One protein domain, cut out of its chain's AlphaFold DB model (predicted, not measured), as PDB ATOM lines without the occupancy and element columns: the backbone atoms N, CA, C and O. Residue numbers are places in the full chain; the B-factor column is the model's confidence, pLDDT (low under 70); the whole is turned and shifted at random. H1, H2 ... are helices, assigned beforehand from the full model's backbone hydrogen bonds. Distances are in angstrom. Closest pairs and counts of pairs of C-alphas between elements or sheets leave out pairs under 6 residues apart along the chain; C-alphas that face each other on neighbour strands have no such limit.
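AT A GLANCE: This is residues 334 to 441 of the 664 residues of an uncharacterized protein of Orchesella cincta (UniProt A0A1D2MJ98). A helical hairpin, H3 and H4, makes the core; the long helix H5 crosses H3 on one side, while H2 crosses H4 on another. H1 meets H4 end to end at a corner, and a long link, residues 376 to 398, joins H3 to H4. The printed part has 108 residues with five named helices, H1 to H5 in order, and no named strand: all helix, its packing mostly crossed. It is compact, with a radius of gyration of the C-alphas of 13.4 A and spans of 35 by 31 by 24 A.

HOW THE PARTS SIT: H1, residues 334 to 342, and the hub H4, residues 399 to 410, touch only at their ends, closest at the C-alphas of Asn 340 and Asn 399, 5.5 A. H2, residues 346 to 356, touches H4 at a steep tilt of 53 degrees, closest at C-alphas 353 and 407, 5.8 A. H3, residues 364 to 375, forms a hairpin with H4, opposite ways at 37 degrees, only just steep; C-alphas 368 and 408 come closest, 6.2 A. H5, residues 419 to 441, touches H3 with residues 422 to 429 alone, at 61 degrees, closest at C-alphas 365 and 425, 6.4 A. H1 and H5 are apart. Every O i to N i+4 pair is within hydrogen-bond range in H1, H2 and H4, against 6 of 8 in H3 and 16 of 19 in H5.

IN THESE COORDINATES: H1 begins at C-alpha 334 (193.055, 131.876, 141.275). H3 is 18.0 A long and H4 16.8 A. H5, 34.1 A, has a kink of 30 degrees near residue 435 and ends at C-alpha 441 (169.923, 124.440, 149.478).

THE WHOLE: The farthest C-alphas, of Pro 347 and Ser 441, are 40.5 A apart. The printed part has no cut. pLDDT is under 70 at residues 378 to 379, 382, 389 to 391 and 431 to 441.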
ATOM      1  N   ASP A 334     192.024 130.919 141.694       82.06
ATOM      2  CA  ASP A 334     193.055 131.876 141.275       82.06
ATOM      3  C   ASP A 334     193.278 132.964 142.339       82.06
ATOM      4  O   ASP A 334     194.422 133.248 142.698       82.06
ATOM      5  N   ASP A 335     192.190 133.446 142.958       84.38
ATOM      6  CA  ASP A 335     192.187 134.265 144.187       84.38
ATOM      7  C   ASP A 335     193.163 133.709 145.247       84.38
ATOM      8  O   ASP A 335     193.919 134.436 145.896       84.38
ATOM      9  N   PHE A 336     193.143 132.384 145.429       84.56
ATOM     10  CA  PHE A 336     193.953 131.680 146.418       84.56
ATOM     11  C   PHE A 336     195.428 131.569 146.011       84.56
ATOM     12  O   PHE A 336     196.294 131.582 146.887       84.56
ATOM     13  N   ILE A 337     195.735 131.493 144.712       84.62
ATOM     14  CA  ILE A 337     197.116 131.528 144.205       84.62
ATOM     15  C   ILE A 337     197.717 132.914 144.439       84.62
ATOM     16  O   ILE A 337     198.799 133.017 145.016       84.62
ATOM     17  N   ILE A 338     196.995 133.970 144.049       84.75
ATOM     18  CA  ILE A 338     197.437 135.365 144.190       84.75
ATOM     19  C   ILE A 338     197.740 135.673 145.661       84.75
ATOM     20  O   ILE A 338     198.843 136.120 145.983       84.75
ATOM     21  N   LEU A 339     196.814 135.351 146.575       85.31
ATOM     22  CA  LEU A 339     197.034 135.563 148.006       85.31
ATOM     23  C   LEU A 339     198.194 134.714 148.557       85.31
ATOM     24  O   LEU A 339     198.987 135.214 149.350       85.31
ATOM     25  N   ASN A 340     198.316 133.443 148.157       88.44
ATOM     26  CA  ASN A 340     199.408 132.581 148.619       88.44
ATOM     27  C   ASN A 340     200.787 133.122 148.217       88.44
ATOM     28  O   ASN A 340     201.721 133.050 149.016       88.44
ATOM     29  N   ASN A 341     200.908 133.643 146.996       86.62
ATOM     30  CA  ASN A 341     202.173 134.137 146.465       86.62
ATOM     31  C   ASN A 341     202.548 135.484 147.097       86.62
ATOM     32  O   ASN A 341     203.685 135.654 147.518       86.62
ATOM     33  N   TRP A 342     201.585 136.394 147.276       86.25
ATOM     34  CA  TRP A 342     201.794 137.644 148.022       86.25
ATOM     35  C   TRP A 342     202.180 137.399 149.495       86.25
ATOM     36  O   TRP A 342     203.031 138.091 150.049       86.25
ATOM     37  N   LEU A 343     201.638 136.346 150.118       86.00
ATOM     38  CA  LEU A 343     202.040 135.885 151.454       86.00
ATOM     39  C   LEU A 343     203.437 135.225 151.516       86.00
ATOM     40  O   LEU A 343     203.803 134.719 152.576       86.00
ATOM     41  N   ALA A 344     204.224 135.190 150.436       82.81
ATOM     42  CA  ALA A 344     205.621 134.747 150.511       82.81
ATOM     43  C   ALA A 344     206.517 135.747 151.267       82.81
ATOM     44  O   ALA A 344     207.488 135.342 151.902       82.81
ATOM     45  N   GLU A 345     206.176 137.039 151.243       79.19
ATOM     46  CA  GLU A 345     206.962 138.097 151.879       79.19
ATOM     47  C   GLU A 345     206.591 138.259 153.363       79.19
ATOM     48  O   GLU A 345     205.413 138.347 153.725       79.19
ATOM     49  N   LEU A 346     207.599 138.352 154.236       74.69
ATOM     50  CA  LEU A 346     207.400 138.480 155.686       74.69
ATOM     51  C   LEU A 346     206.562 139.710 156.106       74.69
ATOM     52  O   LEU A 346     205.701 139.535 156.970       74.69
ATOM     53  N   PRO A 347     206.713 140.922 155.520       77.56
ATOM     54  CA  PRO A 347     205.866 142.067 155.871       77.56
ATOM     55  C   PRO A 347     204.373 141.780 155.663       77.56
ATOM     56  O   PRO A 347     203.563 142.027 156.556       77.56
ATOM     57  N   ASN A 348     204.023 141.151 154.537       81.75
ATOM     58  CA  ASN A 348     202.643 140.788 154.210       81.75
ATOM     59  C   ASN A 348     202.100 139.745 155.198       81.75
ATOM     60  O   ASN A 348     200.959 139.858 155.649       81.75
ATOM     61  N   GLN A 349     202.923 138.769 155.604       79.12
ATOM     62  CA  GLN A 349     202.557 137.832 156.671       79.12
ATOM     63  C   GLN A 349     202.281 138.563 157.994       79.12
ATOM     64  O   GLN A 349     201.240 138.319 158.601       79.12
ATOM     65  N   HIS A 350     203.150 139.485 158.423       76.25
ATOM     66  CA  HIS A 350     202.970 140.248 159.666       76.25
ATOM     67  C   HIS A 350     201.695 141.106 159.657       76.25
ATOM     68  O   HIS A 350     200.882 140.993 160.574       76.25
ATOM     69  N   SER A 351     201.456 141.901 158.609       79.19
ATOM     70  CA  SER A 351     200.248 142.736 158.515       79.19
ATOM     71  C   SER A 351     198.961 141.900 158.501       79.19
ATOM     72  O   SER A 351     197.964 142.259 159.133       79.19
ATOM     73  N   VAL A 352     198.987 140.733 157.847       80.62
ATOM     74  CA  VAL A 352     197.871 139.781 157.875       80.62
ATOM     75  C   VAL A 352     197.696 139.176 159.271       80.62
ATOM     76  O   VAL A 352     196.564 139.127 159.753       80.62
ATOM     77  N   VAL A 353     198.773 138.777 159.953       82.62
ATOM     78  CA  VAL A 353     198.742 138.269 161.338       82.62
ATOM     79  C   VAL A 353     198.093 139.278 162.286       82.62
ATOM     80  O   VAL A 353     197.176 138.906 163.021       82.62
ATOM     81  N   ASP A 354     198.498 140.547 162.241       76.88
ATOM     82  CA  ASP A 354     197.930 141.588 163.104       76.88
ATOM     83  C   ASP A 354     196.446 141.851 162.796       76.88
ATOM     84  O   ASP A 354     195.643 141.993 163.721       76.88
ATOM     85  N   SER A 355     196.037 141.791 161.521       78.62
ATOM     86  CA  SER A 355     194.617 141.885 161.132       78.62
ATOM     87  C   SER A 355     193.751 140.713 161.634       78.62
ATOM     88  O   SER A 355     192.531 140.843 161.757       78.62
ATOM     89  N   LEU A 356     194.371 139.563 161.923       78.12
ATOM     90  CA  LEU A 356     193.709 138.318 162.330       78.12
ATOM     91  C   LEU A 356     193.756 138.064 163.839       78.12
ATOM     92  O   LEU A 356     192.882 137.376 164.358       78.12
ATOM     93  N   LYS A 357     194.722 138.645 164.557       75.69
ATOM     94  CA  LYS A 357     194.927 138.510 166.013       75.69
ATOM     95  C   LYS A 357     193.717 138.935 166.861       75.69
ATOM     96  O   LYS A 357     193.600 138.543 168.020       75.69
ATOM     97  N   LEU A 358     192.797 139.711 166.282       77.31
ATOM     98  CA  LEU A 358     191.519 140.109 166.885       77.31
ATOM     99  C   LEU A 358     190.396 139.061 166.709       77.31
ATOM    100  O   LEU A 358     189.365 139.150 167.374       77.31
ATOM    101  N   ILE A 359     190.569 138.055 165.842       77.94
ATOM    102  CA  ILE A 359     189.545 137.052 165.506       77.94
ATOM    103  C   ILE A 359     189.584 135.890 166.510       77.94
ATOM    104  O   ILE A 359     190.137 134.819 166.265       77.94
ATOM    105  N   GLY A 360     188.984 136.118 167.679       73.25
ATOM    106  CA  GLY A 360     188.836 135.106 168.726       73.25
ATOM    107  C   GLY A 360     187.761 134.040 168.458       73.25
ATOM    108  O   GLY A 360     187.143 133.962 167.394       73.25
ATOM    109  N   GLY A 361     187.517 133.218 169.479       77.69
ATOM    110  CA  GLY A 361     186.479 132.189 169.531       77.69
ATOM    111  C   GLY A 361     186.403 131.574 170.933       77.69
ATOM    112  O   GLY A 361     187.368 131.668 171.690       77.69
ATOM    113  N   GLU A 362     185.267 130.973 171.289       72.75
ATOM    114  CA  GLU A 362     185.031 130.419 172.635       72.75
ATOM    115  C   GLU A 362     185.846 129.139 172.892       72.75
ATOM    116  O   GLU A 362     186.399 128.954 173.976       72.75
ATOM    117  N   THR A 363     185.964 128.265 171.887       80.94
ATOM    118  CA  THR A 363     186.762 127.033 171.954       80.94
ATOM    119  C   THR A 363     188.007 127.085 171.066       80.94
ATOM    120  O   THR A 363     188.111 127.876 170.125       80.94
ATOM    121  N   LYS A 364     188.945 126.161 171.322       82.56
ATOM    122  CA  LYS A 364     190.143 125.938 170.495       82.56
ATOM    123  C   LYS A 364     189.788 125.693 169.021       82.56
ATOM    124  O   LYS A 364     190.462 126.188 168.119       82.56
ATOM    125  N   GLU A 365     188.695 124.970 168.775       81.62
ATOM    126  CA  GLU A 365     188.125 124.772 167.445       81.62
ATOM    127  C   GLU A 365     187.512 126.036 166.819       81.62
ATOM    128  O   GLU A 365     187.547 126.148 165.593       81.62
ATOM    129  N   ASP A 366     186.920 126.949 167.598       79.31
ATOM    130  CA  ASP A 366     186.278 128.163 167.060       79.31
ATOM    131  C   ASP A 366     187.307 129.146 166.515       79.31
ATOM    132  O   ASP A 366     187.126 129.637 165.407       79.31
ATOM    133  N   VAL A 367     188.413 129.370 167.236       83.88
ATOM    134  CA  VAL A 367     189.517 130.243 166.790       83.88
ATOM    135  C   VAL A 367     189.991 129.829 165.392       83.88
ATOM    136  O   VAL A 367     189.965 130.624 164.455       83.88
ATOM    137  N   ILE A 368     190.330 128.550 165.205       84.00
ATOM    138  CA  ILE A 368     190.802 128.034 163.909       84.00
ATOM    139  C   ILE A 368     189.704 128.077 162.840       84.00
ATOM    140  O   ILE A 368     190.003 128.347 161.677       84.00
ATOM    141  N   ARG A 369     188.435 127.840 163.198       82.44
ATOM    142  CA  ARG A 369     187.317 127.957 162.249       82.44
ATOM    143  C   ARG A 369     187.112 129.398 161.789       82.44
ATOM    144  O   ARG A 369     186.977 129.618 160.590       82.44
ATOM    145  N   ASN A 370     187.149 130.367 162.697       82.12
ATOM    146  CA  ASN A 370     186.944 131.780 162.389       82.12
ATOM    147  C   ASN A 370     188.099 132.342 161.542       82.12
ATOM    148  O   ASN A 370     187.845 132.985 160.521       82.12
ATOM    149  N   LEU A 371     189.349 132.003 161.882       85.94
ATOM    150  CA  LEU A 371     190.530 132.303 161.060       85.94
ATOM    151  C   LEU A 371     190.409 131.697 159.649       85.94
ATOM    152  O   LEU A 371     190.621 132.389 158.655       85.94
ATOM    153  N   LEU A 372     190.007 130.425 159.534       85.12
ATOM    154  CA  LEU A 372     189.854 129.764 158.233       85.12
ATOM    155  C   LEU A 372     188.713 130.370 157.398       85.12
ATOM    156  O   LEU A 372     188.876 130.551 156.195       85.12
ATOM    157  N   HIS A 373     187.581 130.719 158.018       82.56
ATOM    158  CA  HIS A 373     186.439 131.354 157.347       82.56
ATOM    159  C   HIS A 373     186.705 132.803 156.916       82.56
ATOM    160  O   HIS A 373     186.038 133.281 155.999       82.56
ATOM    161  N   ARG A 374     187.685 133.495 157.516       83.12
ATOM    162  CA  ARG A 374     188.145 134.807 157.032       83.12
ATOM    163  C   ARG A 374     188.841 134.706 155.673       83.12
ATOM    164  O   ARG A 374     188.708 135.625 154.872       83.12
ATOM    165  N   PHE A 375     189.528 133.595 155.396       80.69
ATOM    166  CA  PHE A 375     190.197 133.353 154.116       80.69
ATOM    167  C   PHE A 375     189.352 132.566 153.113       80.69
ATOM    168  O   PHE A 375     189.269 132.960 151.957       80.69
ATOM    169  N   ILE A 376     188.753 131.442 153.512       81.94
ATOM    170  CA  ILE A 376     188.165 130.466 152.585       81.94
ATOM    171  C   ILE A 376     186.642 130.623 152.543       81.94
ATOM    172  O   ILE A 376     185.920 130.186 153.447       81.94
ATOM    173  N   GLY A 377     186.146 131.199 151.449       77.31
ATOM    174  CA  GLY A 377     184.722 131.297 151.154       77.31
ATOM    175  C   GLY A 377     184.095 129.931 150.842       77.31
ATOM    176  O   GLY A 377     184.790 128.978 150.479       77.31
ATOM    177  N   PRO A 378     182.759 129.798 150.956       66.81
ATOM    178  CA  PRO A 378     182.067 128.506 150.879       66.81
ATOM    179  C   PRO A 378     182.234 127.778 149.535       66.81
ATOM    180  O   PRO A 378     182.160 126.551 149.501       66.81
ATOM    181  N   ASN A 379     182.488 128.515 148.449       68.38
ATOM    182  CA  ASN A 379     182.688 127.963 147.107       68.38
ATOM    183  C   ASN A 379     184.067 127.290 146.999       68.38
ATOM    184  O   ASN A 379     184.149 126.078 146.777       68.38
ATOM    185  N   LEU A 380     185.137 128.045 147.272       75.06
ATOM    186  CA  LEU A 380     186.527 127.573 147.312       75.06
ATOM    187  C   LEU A 380     186.732 126.417 148.308       75.06
ATOM    188  O   LEU A 380     187.493 125.484 148.044       75.06
ATOM    189  N   ASN A 381     185.983 126.405 149.416       71.50
ATOM    190  CA  ASN A 381     186.003 125.314 150.398       71.50
ATOM    191  C   ASN A 381     185.606 123.942 149.805       71.50
ATOM    192  O   ASN A 381     185.899 122.895 150.380       71.50
ATOM    193  N   SER A 382     184.945 123.925 148.640       67.44
ATOM    194  CA  SER A 382     184.650 122.698 147.898       67.44
ATOM    195  C   SER A 382     185.788 122.240 146.971       67.44
ATOM    196  O   SER A 382     185.865 121.039 146.700       67.44
ATOM    197  N   ALA A 383     186.685 123.137 146.544       74.56
ATOM    198  CA  ALA A 383     187.821 122.859 145.656       74.56
ATOM    199  C   ALA A 383     189.127 122.542 146.413       74.56
ATOM    200  O   ALA A 383     189.961 121.786 145.916       74.56
ATOM    201  N   LEU A 384     189.293 123.041 147.642       76.56
ATOM    202  CA  LEU A 384     190.464 122.767 148.485       76.56
ATOM    203  C   LEU A 384     190.393 121.416 149.220       76.56
ATOM    204  O   LEU A 384     189.320 120.907 149.559       76.56
ATOM    205  N   ASN A 385     191.561 120.854 149.555       80.75
ATOM    206  CA  ASN A 385     191.728 119.949 150.696       80.75
ATOM    207  C   ASN A 385     193.161 119.987 151.266       80.75
ATOM    208  O   ASN A 385     194.072 120.587 150.706       80.75
ATOM    209  N   PHE A 386     193.391 119.325 152.402       79.19
ATOM    210  CA  PHE A 386     194.692 119.382 153.076       79.19
ATOM    211  C   PHE A 386     195.843 118.695 152.312       79.19
ATOM    212  O   PHE A 386     196.999 119.037 152.531       79.19
ATOM    213  N   THR A 387     195.570 117.714 151.447       75.12
ATOM    214  CA  THR A 387     196.591 116.771 150.940       75.12
ATOM    215  C   THR A 387     196.801 116.770 149.427       75.12
ATOM    216  O   THR A 387     197.705 116.075 148.973       75.12
ATOM    217  N   GLY A 388     196.009 117.511 148.650       71.75
ATOM    218  CA  GLY A 388     196.072 117.528 147.182       71.75
ATOM    219  C   GLY A 388     195.343 116.371 146.482       71.75
ATOM    220  O   GLY A 388     195.457 116.208 145.274       71.75
ATOM    221  N   LYS A 389     194.627 115.510 147.222       69.00
ATOM    222  CA  LYS A 389     194.029 114.283 146.655       69.00
ATOM    223  C   LYS A 389     192.708 114.548 145.924       69.00
ATOM    224  O   LYS A 389     191.964 115.434 146.328       69.00
ATOM    225  N   PHE A 390     192.378 113.713 144.935       61.62
ATOM    226  CA  PHE A 390     191.145 113.794 144.127       61.62
ATOM    227  C   PHE A 390     191.000 115.109 143.335       61.62
ATOM    228  O   PHE A 390     189.931 115.712 143.350       61.62
ATOM    229  N   ASN A 391     192.075 115.548 142.669       68.94
ATOM    230  CA  ASN A 391     192.113 116.742 141.811       68.94
ATOM    231  C   ASN A 391     191.602 118.005 142.531       68.94
ATOM    232  O   ASN A 391     190.743 118.728 142.037       68.94
ATOM    233  N   LYS A 392     192.119 118.229 143.745       77.06
ATOM    234  CA  LYS A 392     191.794 119.365 144.618       77.06
ATOM    235  C   LYS A 392     193.061 120.068 145.060       77.06
ATOM    236  O   LYS A 392     194.038 119.392 145.385       77.06
ATOM    237  N   ARG A 393     193.039 121.398 145.155       80.06
ATOM    238  CA  ARG A 393     194.226 122.166 145.549       80.06
ATOM    239  C   ARG A 393     194.631 121.883 147.003       80.06
ATOM    240  O   ARG A 393     193.799 121.788 147.908       80.06
ATOM    241  N   LYS A 394     195.940 121.692 147.194       85.75
ATOM    242  CA  LYS A 394     196.608 121.280 148.438       85.75
ATOM    243  C   LYS A 394     196.808 122.469 149.379       85.75
ATOM    244  O   LYS A 394     197.481 123.422 149.014       85.75
ATOM    245  N   LEU A 395     196.302 122.363 150.607       84.12
ATOM    246  CA  LEU A 395     196.486 123.363 151.669       84.12
ATOM    247  C   LEU A 395     197.740 123.113 152.541       84.12
ATOM    248  O   LEU A 395     198.241 124.039 153.163       84.12
ATOM    249  N   LYS A 396     198.286 121.884 152.614       82.88
ATOM    250  CA  LYS A 396     199.536 121.626 153.366       82.88
ATOM    251  C   LYS A 396     200.727 122.301 152.676       82.88
ATOM    252  O   LYS A 396     201.076 121.905 151.560       82.88
ATOM    253  N   GLY A 397     201.424 123.183 153.392       80.25
ATOM    254  CA  GLY A 397     202.602 123.890 152.879       80.25
ATOM    255  C   GLY A 397     202.225 125.000 151.899       80.25
ATOM    256  O   GLY A 397     202.839 125.111 150.846       80.25
ATOM    257  N   THR A 398     201.164 125.742 152.217       87.12
ATOM    258  CA  THR A 398     200.834 127.031 151.603       87.12
ATOM    259  C   THR A 398     201.055 128.129 152.637       87.12
ATOM    260  O   THR A 398     200.825 127.910 153.830       87.12
ATOM    261  N   ASN A 399     201.437 129.324 152.194       85.88
ATOM    262  CA  ASN A 399     201.695 130.455 153.089       85.88
ATOM    263  C   ASN A 399     200.415 130.856 153.846       85.88
ATOM    264  O   ASN A 399     200.454 131.157 155.036       85.88
ATOM    265  N   VAL A 400     199.250 130.710 153.197       85.69
ATOM    266  CA  VAL A 400     197.920 130.843 153.825       85.69
ATOM    267  C   VAL A 400     197.760 129.904 155.031       85.69
ATOM    268  O   VAL A 400     197.257 130.320 156.072       85.69
ATOM    269  N   PHE A 401     198.184 128.638 154.931       87.38
ATOM    270  CA  PHE A 401     198.083 127.692 156.048       87.38
ATOM    271  C   PHE A 401     199.083 127.998 157.166       87.38
ATOM    272  O   PHE A 401     198.726 127.893 158.338       87.38
ATOM    273  N   GLU A 402     200.305 128.401 156.825       85.62
ATOM    274  CA  GLU A 402     201.339 128.732 157.810       85.62
ATOM    275  C   GLU A 402     200.971 129.993 158.616       85.62
ATOM    276  O   GLU A 402     201.052 129.973 159.845       85.62
ATOM    277  N   VAL A 403     200.409 131.023 157.971       86.44
ATOM    278  CA  VAL A 403     199.842 132.206 158.647       86.44
ATOM    279  C   VAL A 403     198.667 131.831 159.563       86.44
ATOM    280  O   VAL A 403     198.609 132.296 160.703       86.44
ATOM    281  N   ILE A 404     197.753 130.947 159.137       86.75
ATOM    282  CA  ILE A 404     196.658 130.445 159.998       86.75
ATOM    283  C   ILE A 404     197.205 129.643 161.193       86.75
ATOM    284  O   ILE A 404     196.683 129.740 162.304       86.75
ATOM    285  N   LYS A 405     198.269 128.859 160.992       87.19
ATOM    286  CA  LYS A 405     198.919 128.069 162.047       87.19
ATOM    287  C   LYS A 405     199.617 128.959 163.079       87.19
ATOM    288  O   LYS A 405     199.516 128.686 164.273       87.19
ATOM    289  N   TYR A 406     200.291 130.019 162.633       86.12
ATOM    290  CA  TYR A 406     200.964 130.976 163.511       86.12
ATOM    291  C   TYR A 406     199.962 131.860 164.268       86.12
ATOM    292  O   TYR A 406     200.012 131.914 165.496       86.12
ATOM    293  N   THR A 407     198.981 132.457 163.578       84.44
ATOM    294  CA  THR A 407     197.909 133.250 164.223       84.44
ATOM    295  C   THR A 407     197.160 132.454 165.288       84.44
ATOM    296  O   THR A 407     196.997 132.946 166.403       84.44
ATOM    297  N   ALA A 408     196.797 131.196 165.013       85.25
ATOM    298  CA  ALA A 408     196.155 130.324 165.998       85.25
ATOM    299  C   ALA A 408     196.993 130.143 167.281       85.25
ATOM    300  O   ALA A 408     196.419 130.053 168.367       85.25
ATOM    301  N   ARG A 409     198.331 130.145 167.188       83.56
ATOM    302  CA  ARG A 409     199.221 130.033 168.355       83.56
ATOM    303  C   ARG A 409     199.335 131.312 169.184       83.56
ATOM    304  O   ARG A 409     199.594 131.219 170.380       83.56
ATOM    305  N   LEU A 410     199.086 132.481 168.593       83.81
ATOM    306  CA  LEU A 410     199.070 133.760 169.314       83.81
ATOM    307  C   LEU A 410     197.825 133.932 170.206       83.81
ATOM    308  O   LEU A 410     197.831 134.751 171.126       83.81
ATOM    309  N   HIS A 411     196.755 133.161 169.982       83.44
ATOM    310  CA  HIS A 411     195.566 133.197 170.835       83.44
ATOM    311  C   HIS A 411     195.752 132.355 172.105       83.44
ATOM    312  O   HIS A 411     195.939 131.142 172.037       83.44
ATOM    313  N   LYS A 412     195.554 132.975 173.277       80.69
ATOM    314  CA  LYS A 412     195.655 132.360 174.622       80.69
ATOM    315  C   LYS A 412     194.894 131.031 174.804       80.69
ATOM    316  O   LYS A 412     195.263 130.235 175.655       80.69
ATOM    317  N   ILE A 413     193.830 130.802 174.032       80.44
ATOM    318  CA  ILE A 413     193.009 129.578 174.071       80.44
ATOM    319  C   ILE A 413     193.611 128.454 173.200       80.44
ATOM    320  O   ILE A 413     193.454 127.276 173.515       80.44
ATOM    321  N   ALA A 414     194.301 128.798 172.110       81.50
ATOM    322  CA  ALA A 414     194.742 127.874 171.061       81.50
ATOM    323  C   ALA A 414     196.278 127.702 170.966       81.50
ATOM    324  O   ALA A 414     196.738 126.818 170.244       81.50
ATOM    325  N   SER A 415     197.057 128.460 171.745       83.81
ATOM    326  CA  SER A 415     198.524 128.373 171.867       83.81
ATOM    327  C   SER A 415     199.064 126.953 172.077       83.81
ATOM    328  O   SER A 415     200.027 126.555 171.427       83.81
ATOM    329  N   GLU A 416     198.408 126.163 172.929       84.19
ATOM    330  CA  GLU A 416     198.799 124.784 173.269       84.19
ATOM    331  C   GLU A 416     198.606 123.758 172.128       84.19
ATOM    332  O   GLU A 416     198.963 122.592 172.294       84.19
ATOM    333  N   LEU A 417     197.988 124.125 170.998       85.19
ATOM    334  CA  LEU A 417     197.623 123.157 169.958       85.19
ATOM    335  C   LEU A 417     198.834 122.656 169.161       85.19
ATOM    336  O   LEU A 417     199.604 123.427 168.576       85.19
ATOM    337  N   THR A 418     198.941 121.334 169.030       86.69
ATOM    338  CA  THR A 418     199.941 120.696 168.164       86.69
ATOM    339  C   THR A 418     199.598 120.869 166.681       86.69
ATOM    340  O   THR A 418     198.428 120.956 166.299       86.69
ATOM    341  N   ASP A 419     200.605 120.823 165.800       83.19
ATOM    342  CA  ASP A 419     200.410 120.848 164.334       83.19
ATOM    343  C   ASP A 419     199.422 119.767 163.852       83.19
ATOM    344  O   ASP A 419     198.687 119.963 162.884       83.19
ATOM    345  N   SER A 420     199.374 118.626 164.552       80.25
ATOM    346  CA  SER A 420     198.456 117.516 164.275       80.25
ATOM    347  C   SER A 420     196.995 117.867 164.585       80.25
ATOM    348  O   SER A 420     196.095 117.518 163.816       80.25
ATOM    349  N   GLU A 421     196.751 118.594 165.676       83.06
ATOM    350  CA  GLU A 421     195.414 119.042 166.078       83.06
ATOM    351  C   GLU A 421     194.929 120.199 165.208       83.06
ATOM    352  O   GLU A 421     193.812 120.123 164.697       83.06
ATOM    353  N   ILE A 422     195.779 121.196 164.930       85.56
ATOM    354  CA  ILE A 422     195.467 122.303 164.007       85.56
ATOM    355  C   ILE A 422     195.060 121.734 162.638       85.56
ATOM    356  O   ILE A 422     193.967 122.008 162.137       85.56
ATOM    357  N   LYS A 423     195.877 120.830 162.080       85.06
ATOM    358  CA  LYS A 423     195.559 120.044 160.876       85.06
ATOM    359  C   LYS A 423     194.229 119.297 160.997       85.06
ATOM    360  O   LYS A 423     193.430 119.329 160.063       85.06
ATOM    361  N   GLY A 424     193.975 118.623 162.119       80.75
ATOM    362  CA  GLY A 424     192.742 117.871 162.366       80.75
ATOM    363  C   GLY A 424     191.487 118.744 162.495       80.75
ATOM    364  O   GLY A 424     190.382 118.277 162.213       80.75
ATOM    365  N   ILE A 425     191.623 120.010 162.890       82.38
ATOM    366  CA  ILE A 425     190.532 120.995 162.941       82.38
ATOM    367  C   ILE A 425     190.293 121.585 161.544       82.38
ATOM    368  O   ILE A 425     189.158 121.573 161.061       82.38
ATOM    369  N   VAL A 426     191.350 122.002 160.843       83.38
ATOM    370  CA  VAL A 426     191.263 122.516 159.464       83.38
ATOM    371  C   VAL A 426     190.689 121.457 158.515       83.38
ATOM    372  O   VAL A 426     189.762 121.751 157.764       83.38
ATOM    373  N   GLN A 427     191.131 120.195 158.600       80.94
ATOM    374  CA  GLN A 427     190.570 119.091 157.805       80.94
ATOM    375  C   GLN A 427     189.066 118.887 158.043       80.94
ATOM    376  O   GLN A 427     188.318 118.719 157.079       80.94
ATOM    377  N   ARG A 428     188.608 118.931 159.306       77.81
ATOM    378  CA  ARG A 428     187.176 118.847 159.646       77.81
ATOM    379  C   ARG A 428     186.393 120.031 159.072       77.81
ATOM    380  O   ARG A 428     185.310 119.832 158.531       77.81
ATOM    381  N   THR A 429     186.953 121.236 159.143       73.94
ATOM    382  CA  THR A 429     186.294 122.477 158.703       73.94
ATOM    383  C   THR A 429     186.149 122.552 157.184       73.94
ATOM    384  O   THR A 429     185.059 122.846 156.693       73.94
ATOM    385  N   VAL A 430     187.195 122.198 156.427       74.38
ATOM    386  CA  VAL A 430     187.135 122.172 154.954       74.38
ATOM    387  C   VAL A 430     186.111 121.142 154.461       74.38
ATOM    388  O   VAL A 430     185.289 121.432 153.592       74.38
ATOM    389  N   MET A 431     186.067 119.954 155.077       64.44
ATOM    390  CA  MET A 431     185.030 118.963 154.763       64.44
ATOM    391  C   MET A 431     183.615 119.429 155.147       64.44
ATOM    392  O   MET A 431     182.663 119.095 154.442       64.44
ATOM    393  N   ALA A 432     183.459 120.205 156.225       59.69
ATOM    394  CA  ALA A 432     182.163 120.731 156.653       59.69
ATOM    395  C   ALA A 432     181.613 121.803 155.695       59.69
ATOM    396  O   ALA A 432     180.445 121.728 155.318       59.69
ATOM    397  N   GLY A 433     182.443 122.745 155.227       54.72
ATOM    398  CA  GLY A 433     182.020 123.783 154.273       54.72
ATOM    399  C   GLY A 433     181.496 123.208 152.951       54.72
ATOM    400  O   GLY A 433     180.466 123.648 152.435       54.72
ATOM    401  N   ALA A 434     182.126 122.134 152.460       49.72
ATOM    402  CA  ALA A 434     181.663 121.389 151.288       49.72
ATOM    403  C   ALA A 434     180.288 120.702 151.482       49.72
ATOM    404  O   ALA A 434     179.611 120.385 150.498       49.72
ATOM    405  N   GLU A 435     179.841 120.476 152.721       41.28
ATOM    406  CA  GLU A 435     178.485 120.004 153.036       41.28
ATOM    407  C   GLU A 435     177.535 121.165 153.402       41.28
ATOM    408  O   GLU A 435     176.317 121.037 153.252       41.28
ATOM    409  N   GLU A 436     178.050 122.334 153.796       41.28
ATOM    410  CA  GLU A 436     177.235 123.503 154.142       41.28
ATOM    411  C   GLU A 436     176.570 124.159 152.922       41.28
ATOM    412  O   GLU A 436     175.378 124.471 152.978       41.28
ATOM    413  N   GLY A 437     177.268 124.278 151.786       41.19
ATOM    414  CA  GLY A 437     176.653 124.742 150.530       41.19
ATOM    415  C   GLY A 437     175.470 123.857 150.107       41.19
ATOM    416  O   GLY A 437     174.391 124.344 149.757       41.19
ATOM    417  N   ARG A 438     175.616 122.535 150.281       41.34
ATOM    418  CA  ARG A 438     174.521 121.562 150.120       41.34
ATOM    419  C   ARG A 438     173.430 121.767 151.175       41.34
ATOM    420  O   ARG A 438     172.252 121.613 150.873       41.34
ATOM    421  N   THR A 439     173.793 122.141 152.398       37.69
ATOM    422  CA  THR A 439     172.867 122.331 153.525       37.69
ATOM    423  C   THR A 439     172.034 123.610 153.427       37.69
ATOM    424  O   THR A 439     170.865 123.564 153.802       37.69
ATOM    425  N   LYS A 440     172.539 124.720 152.865       37.34
ATOM    426  CA  LYS A 440     171.703 125.903 152.567       37.34
ATOM    427  C   LYS A 440     170.587 125.557 151.575       37.34
ATOM    428  O   LYS A 440     169.421 125.795 151.879       37.34
ATOM    429  N   SER A 441     170.920 124.899 150.461       41.34
ATOM    430  CA  SER A 441     169.923 124.440 149.478       41.34
ATOM    431  C   SER A 441     168.924 123.440 150.091       41.34
ATOM    432  O   SER A 441     167.711 123.658 150.034       41.34
TER     433      SER A 441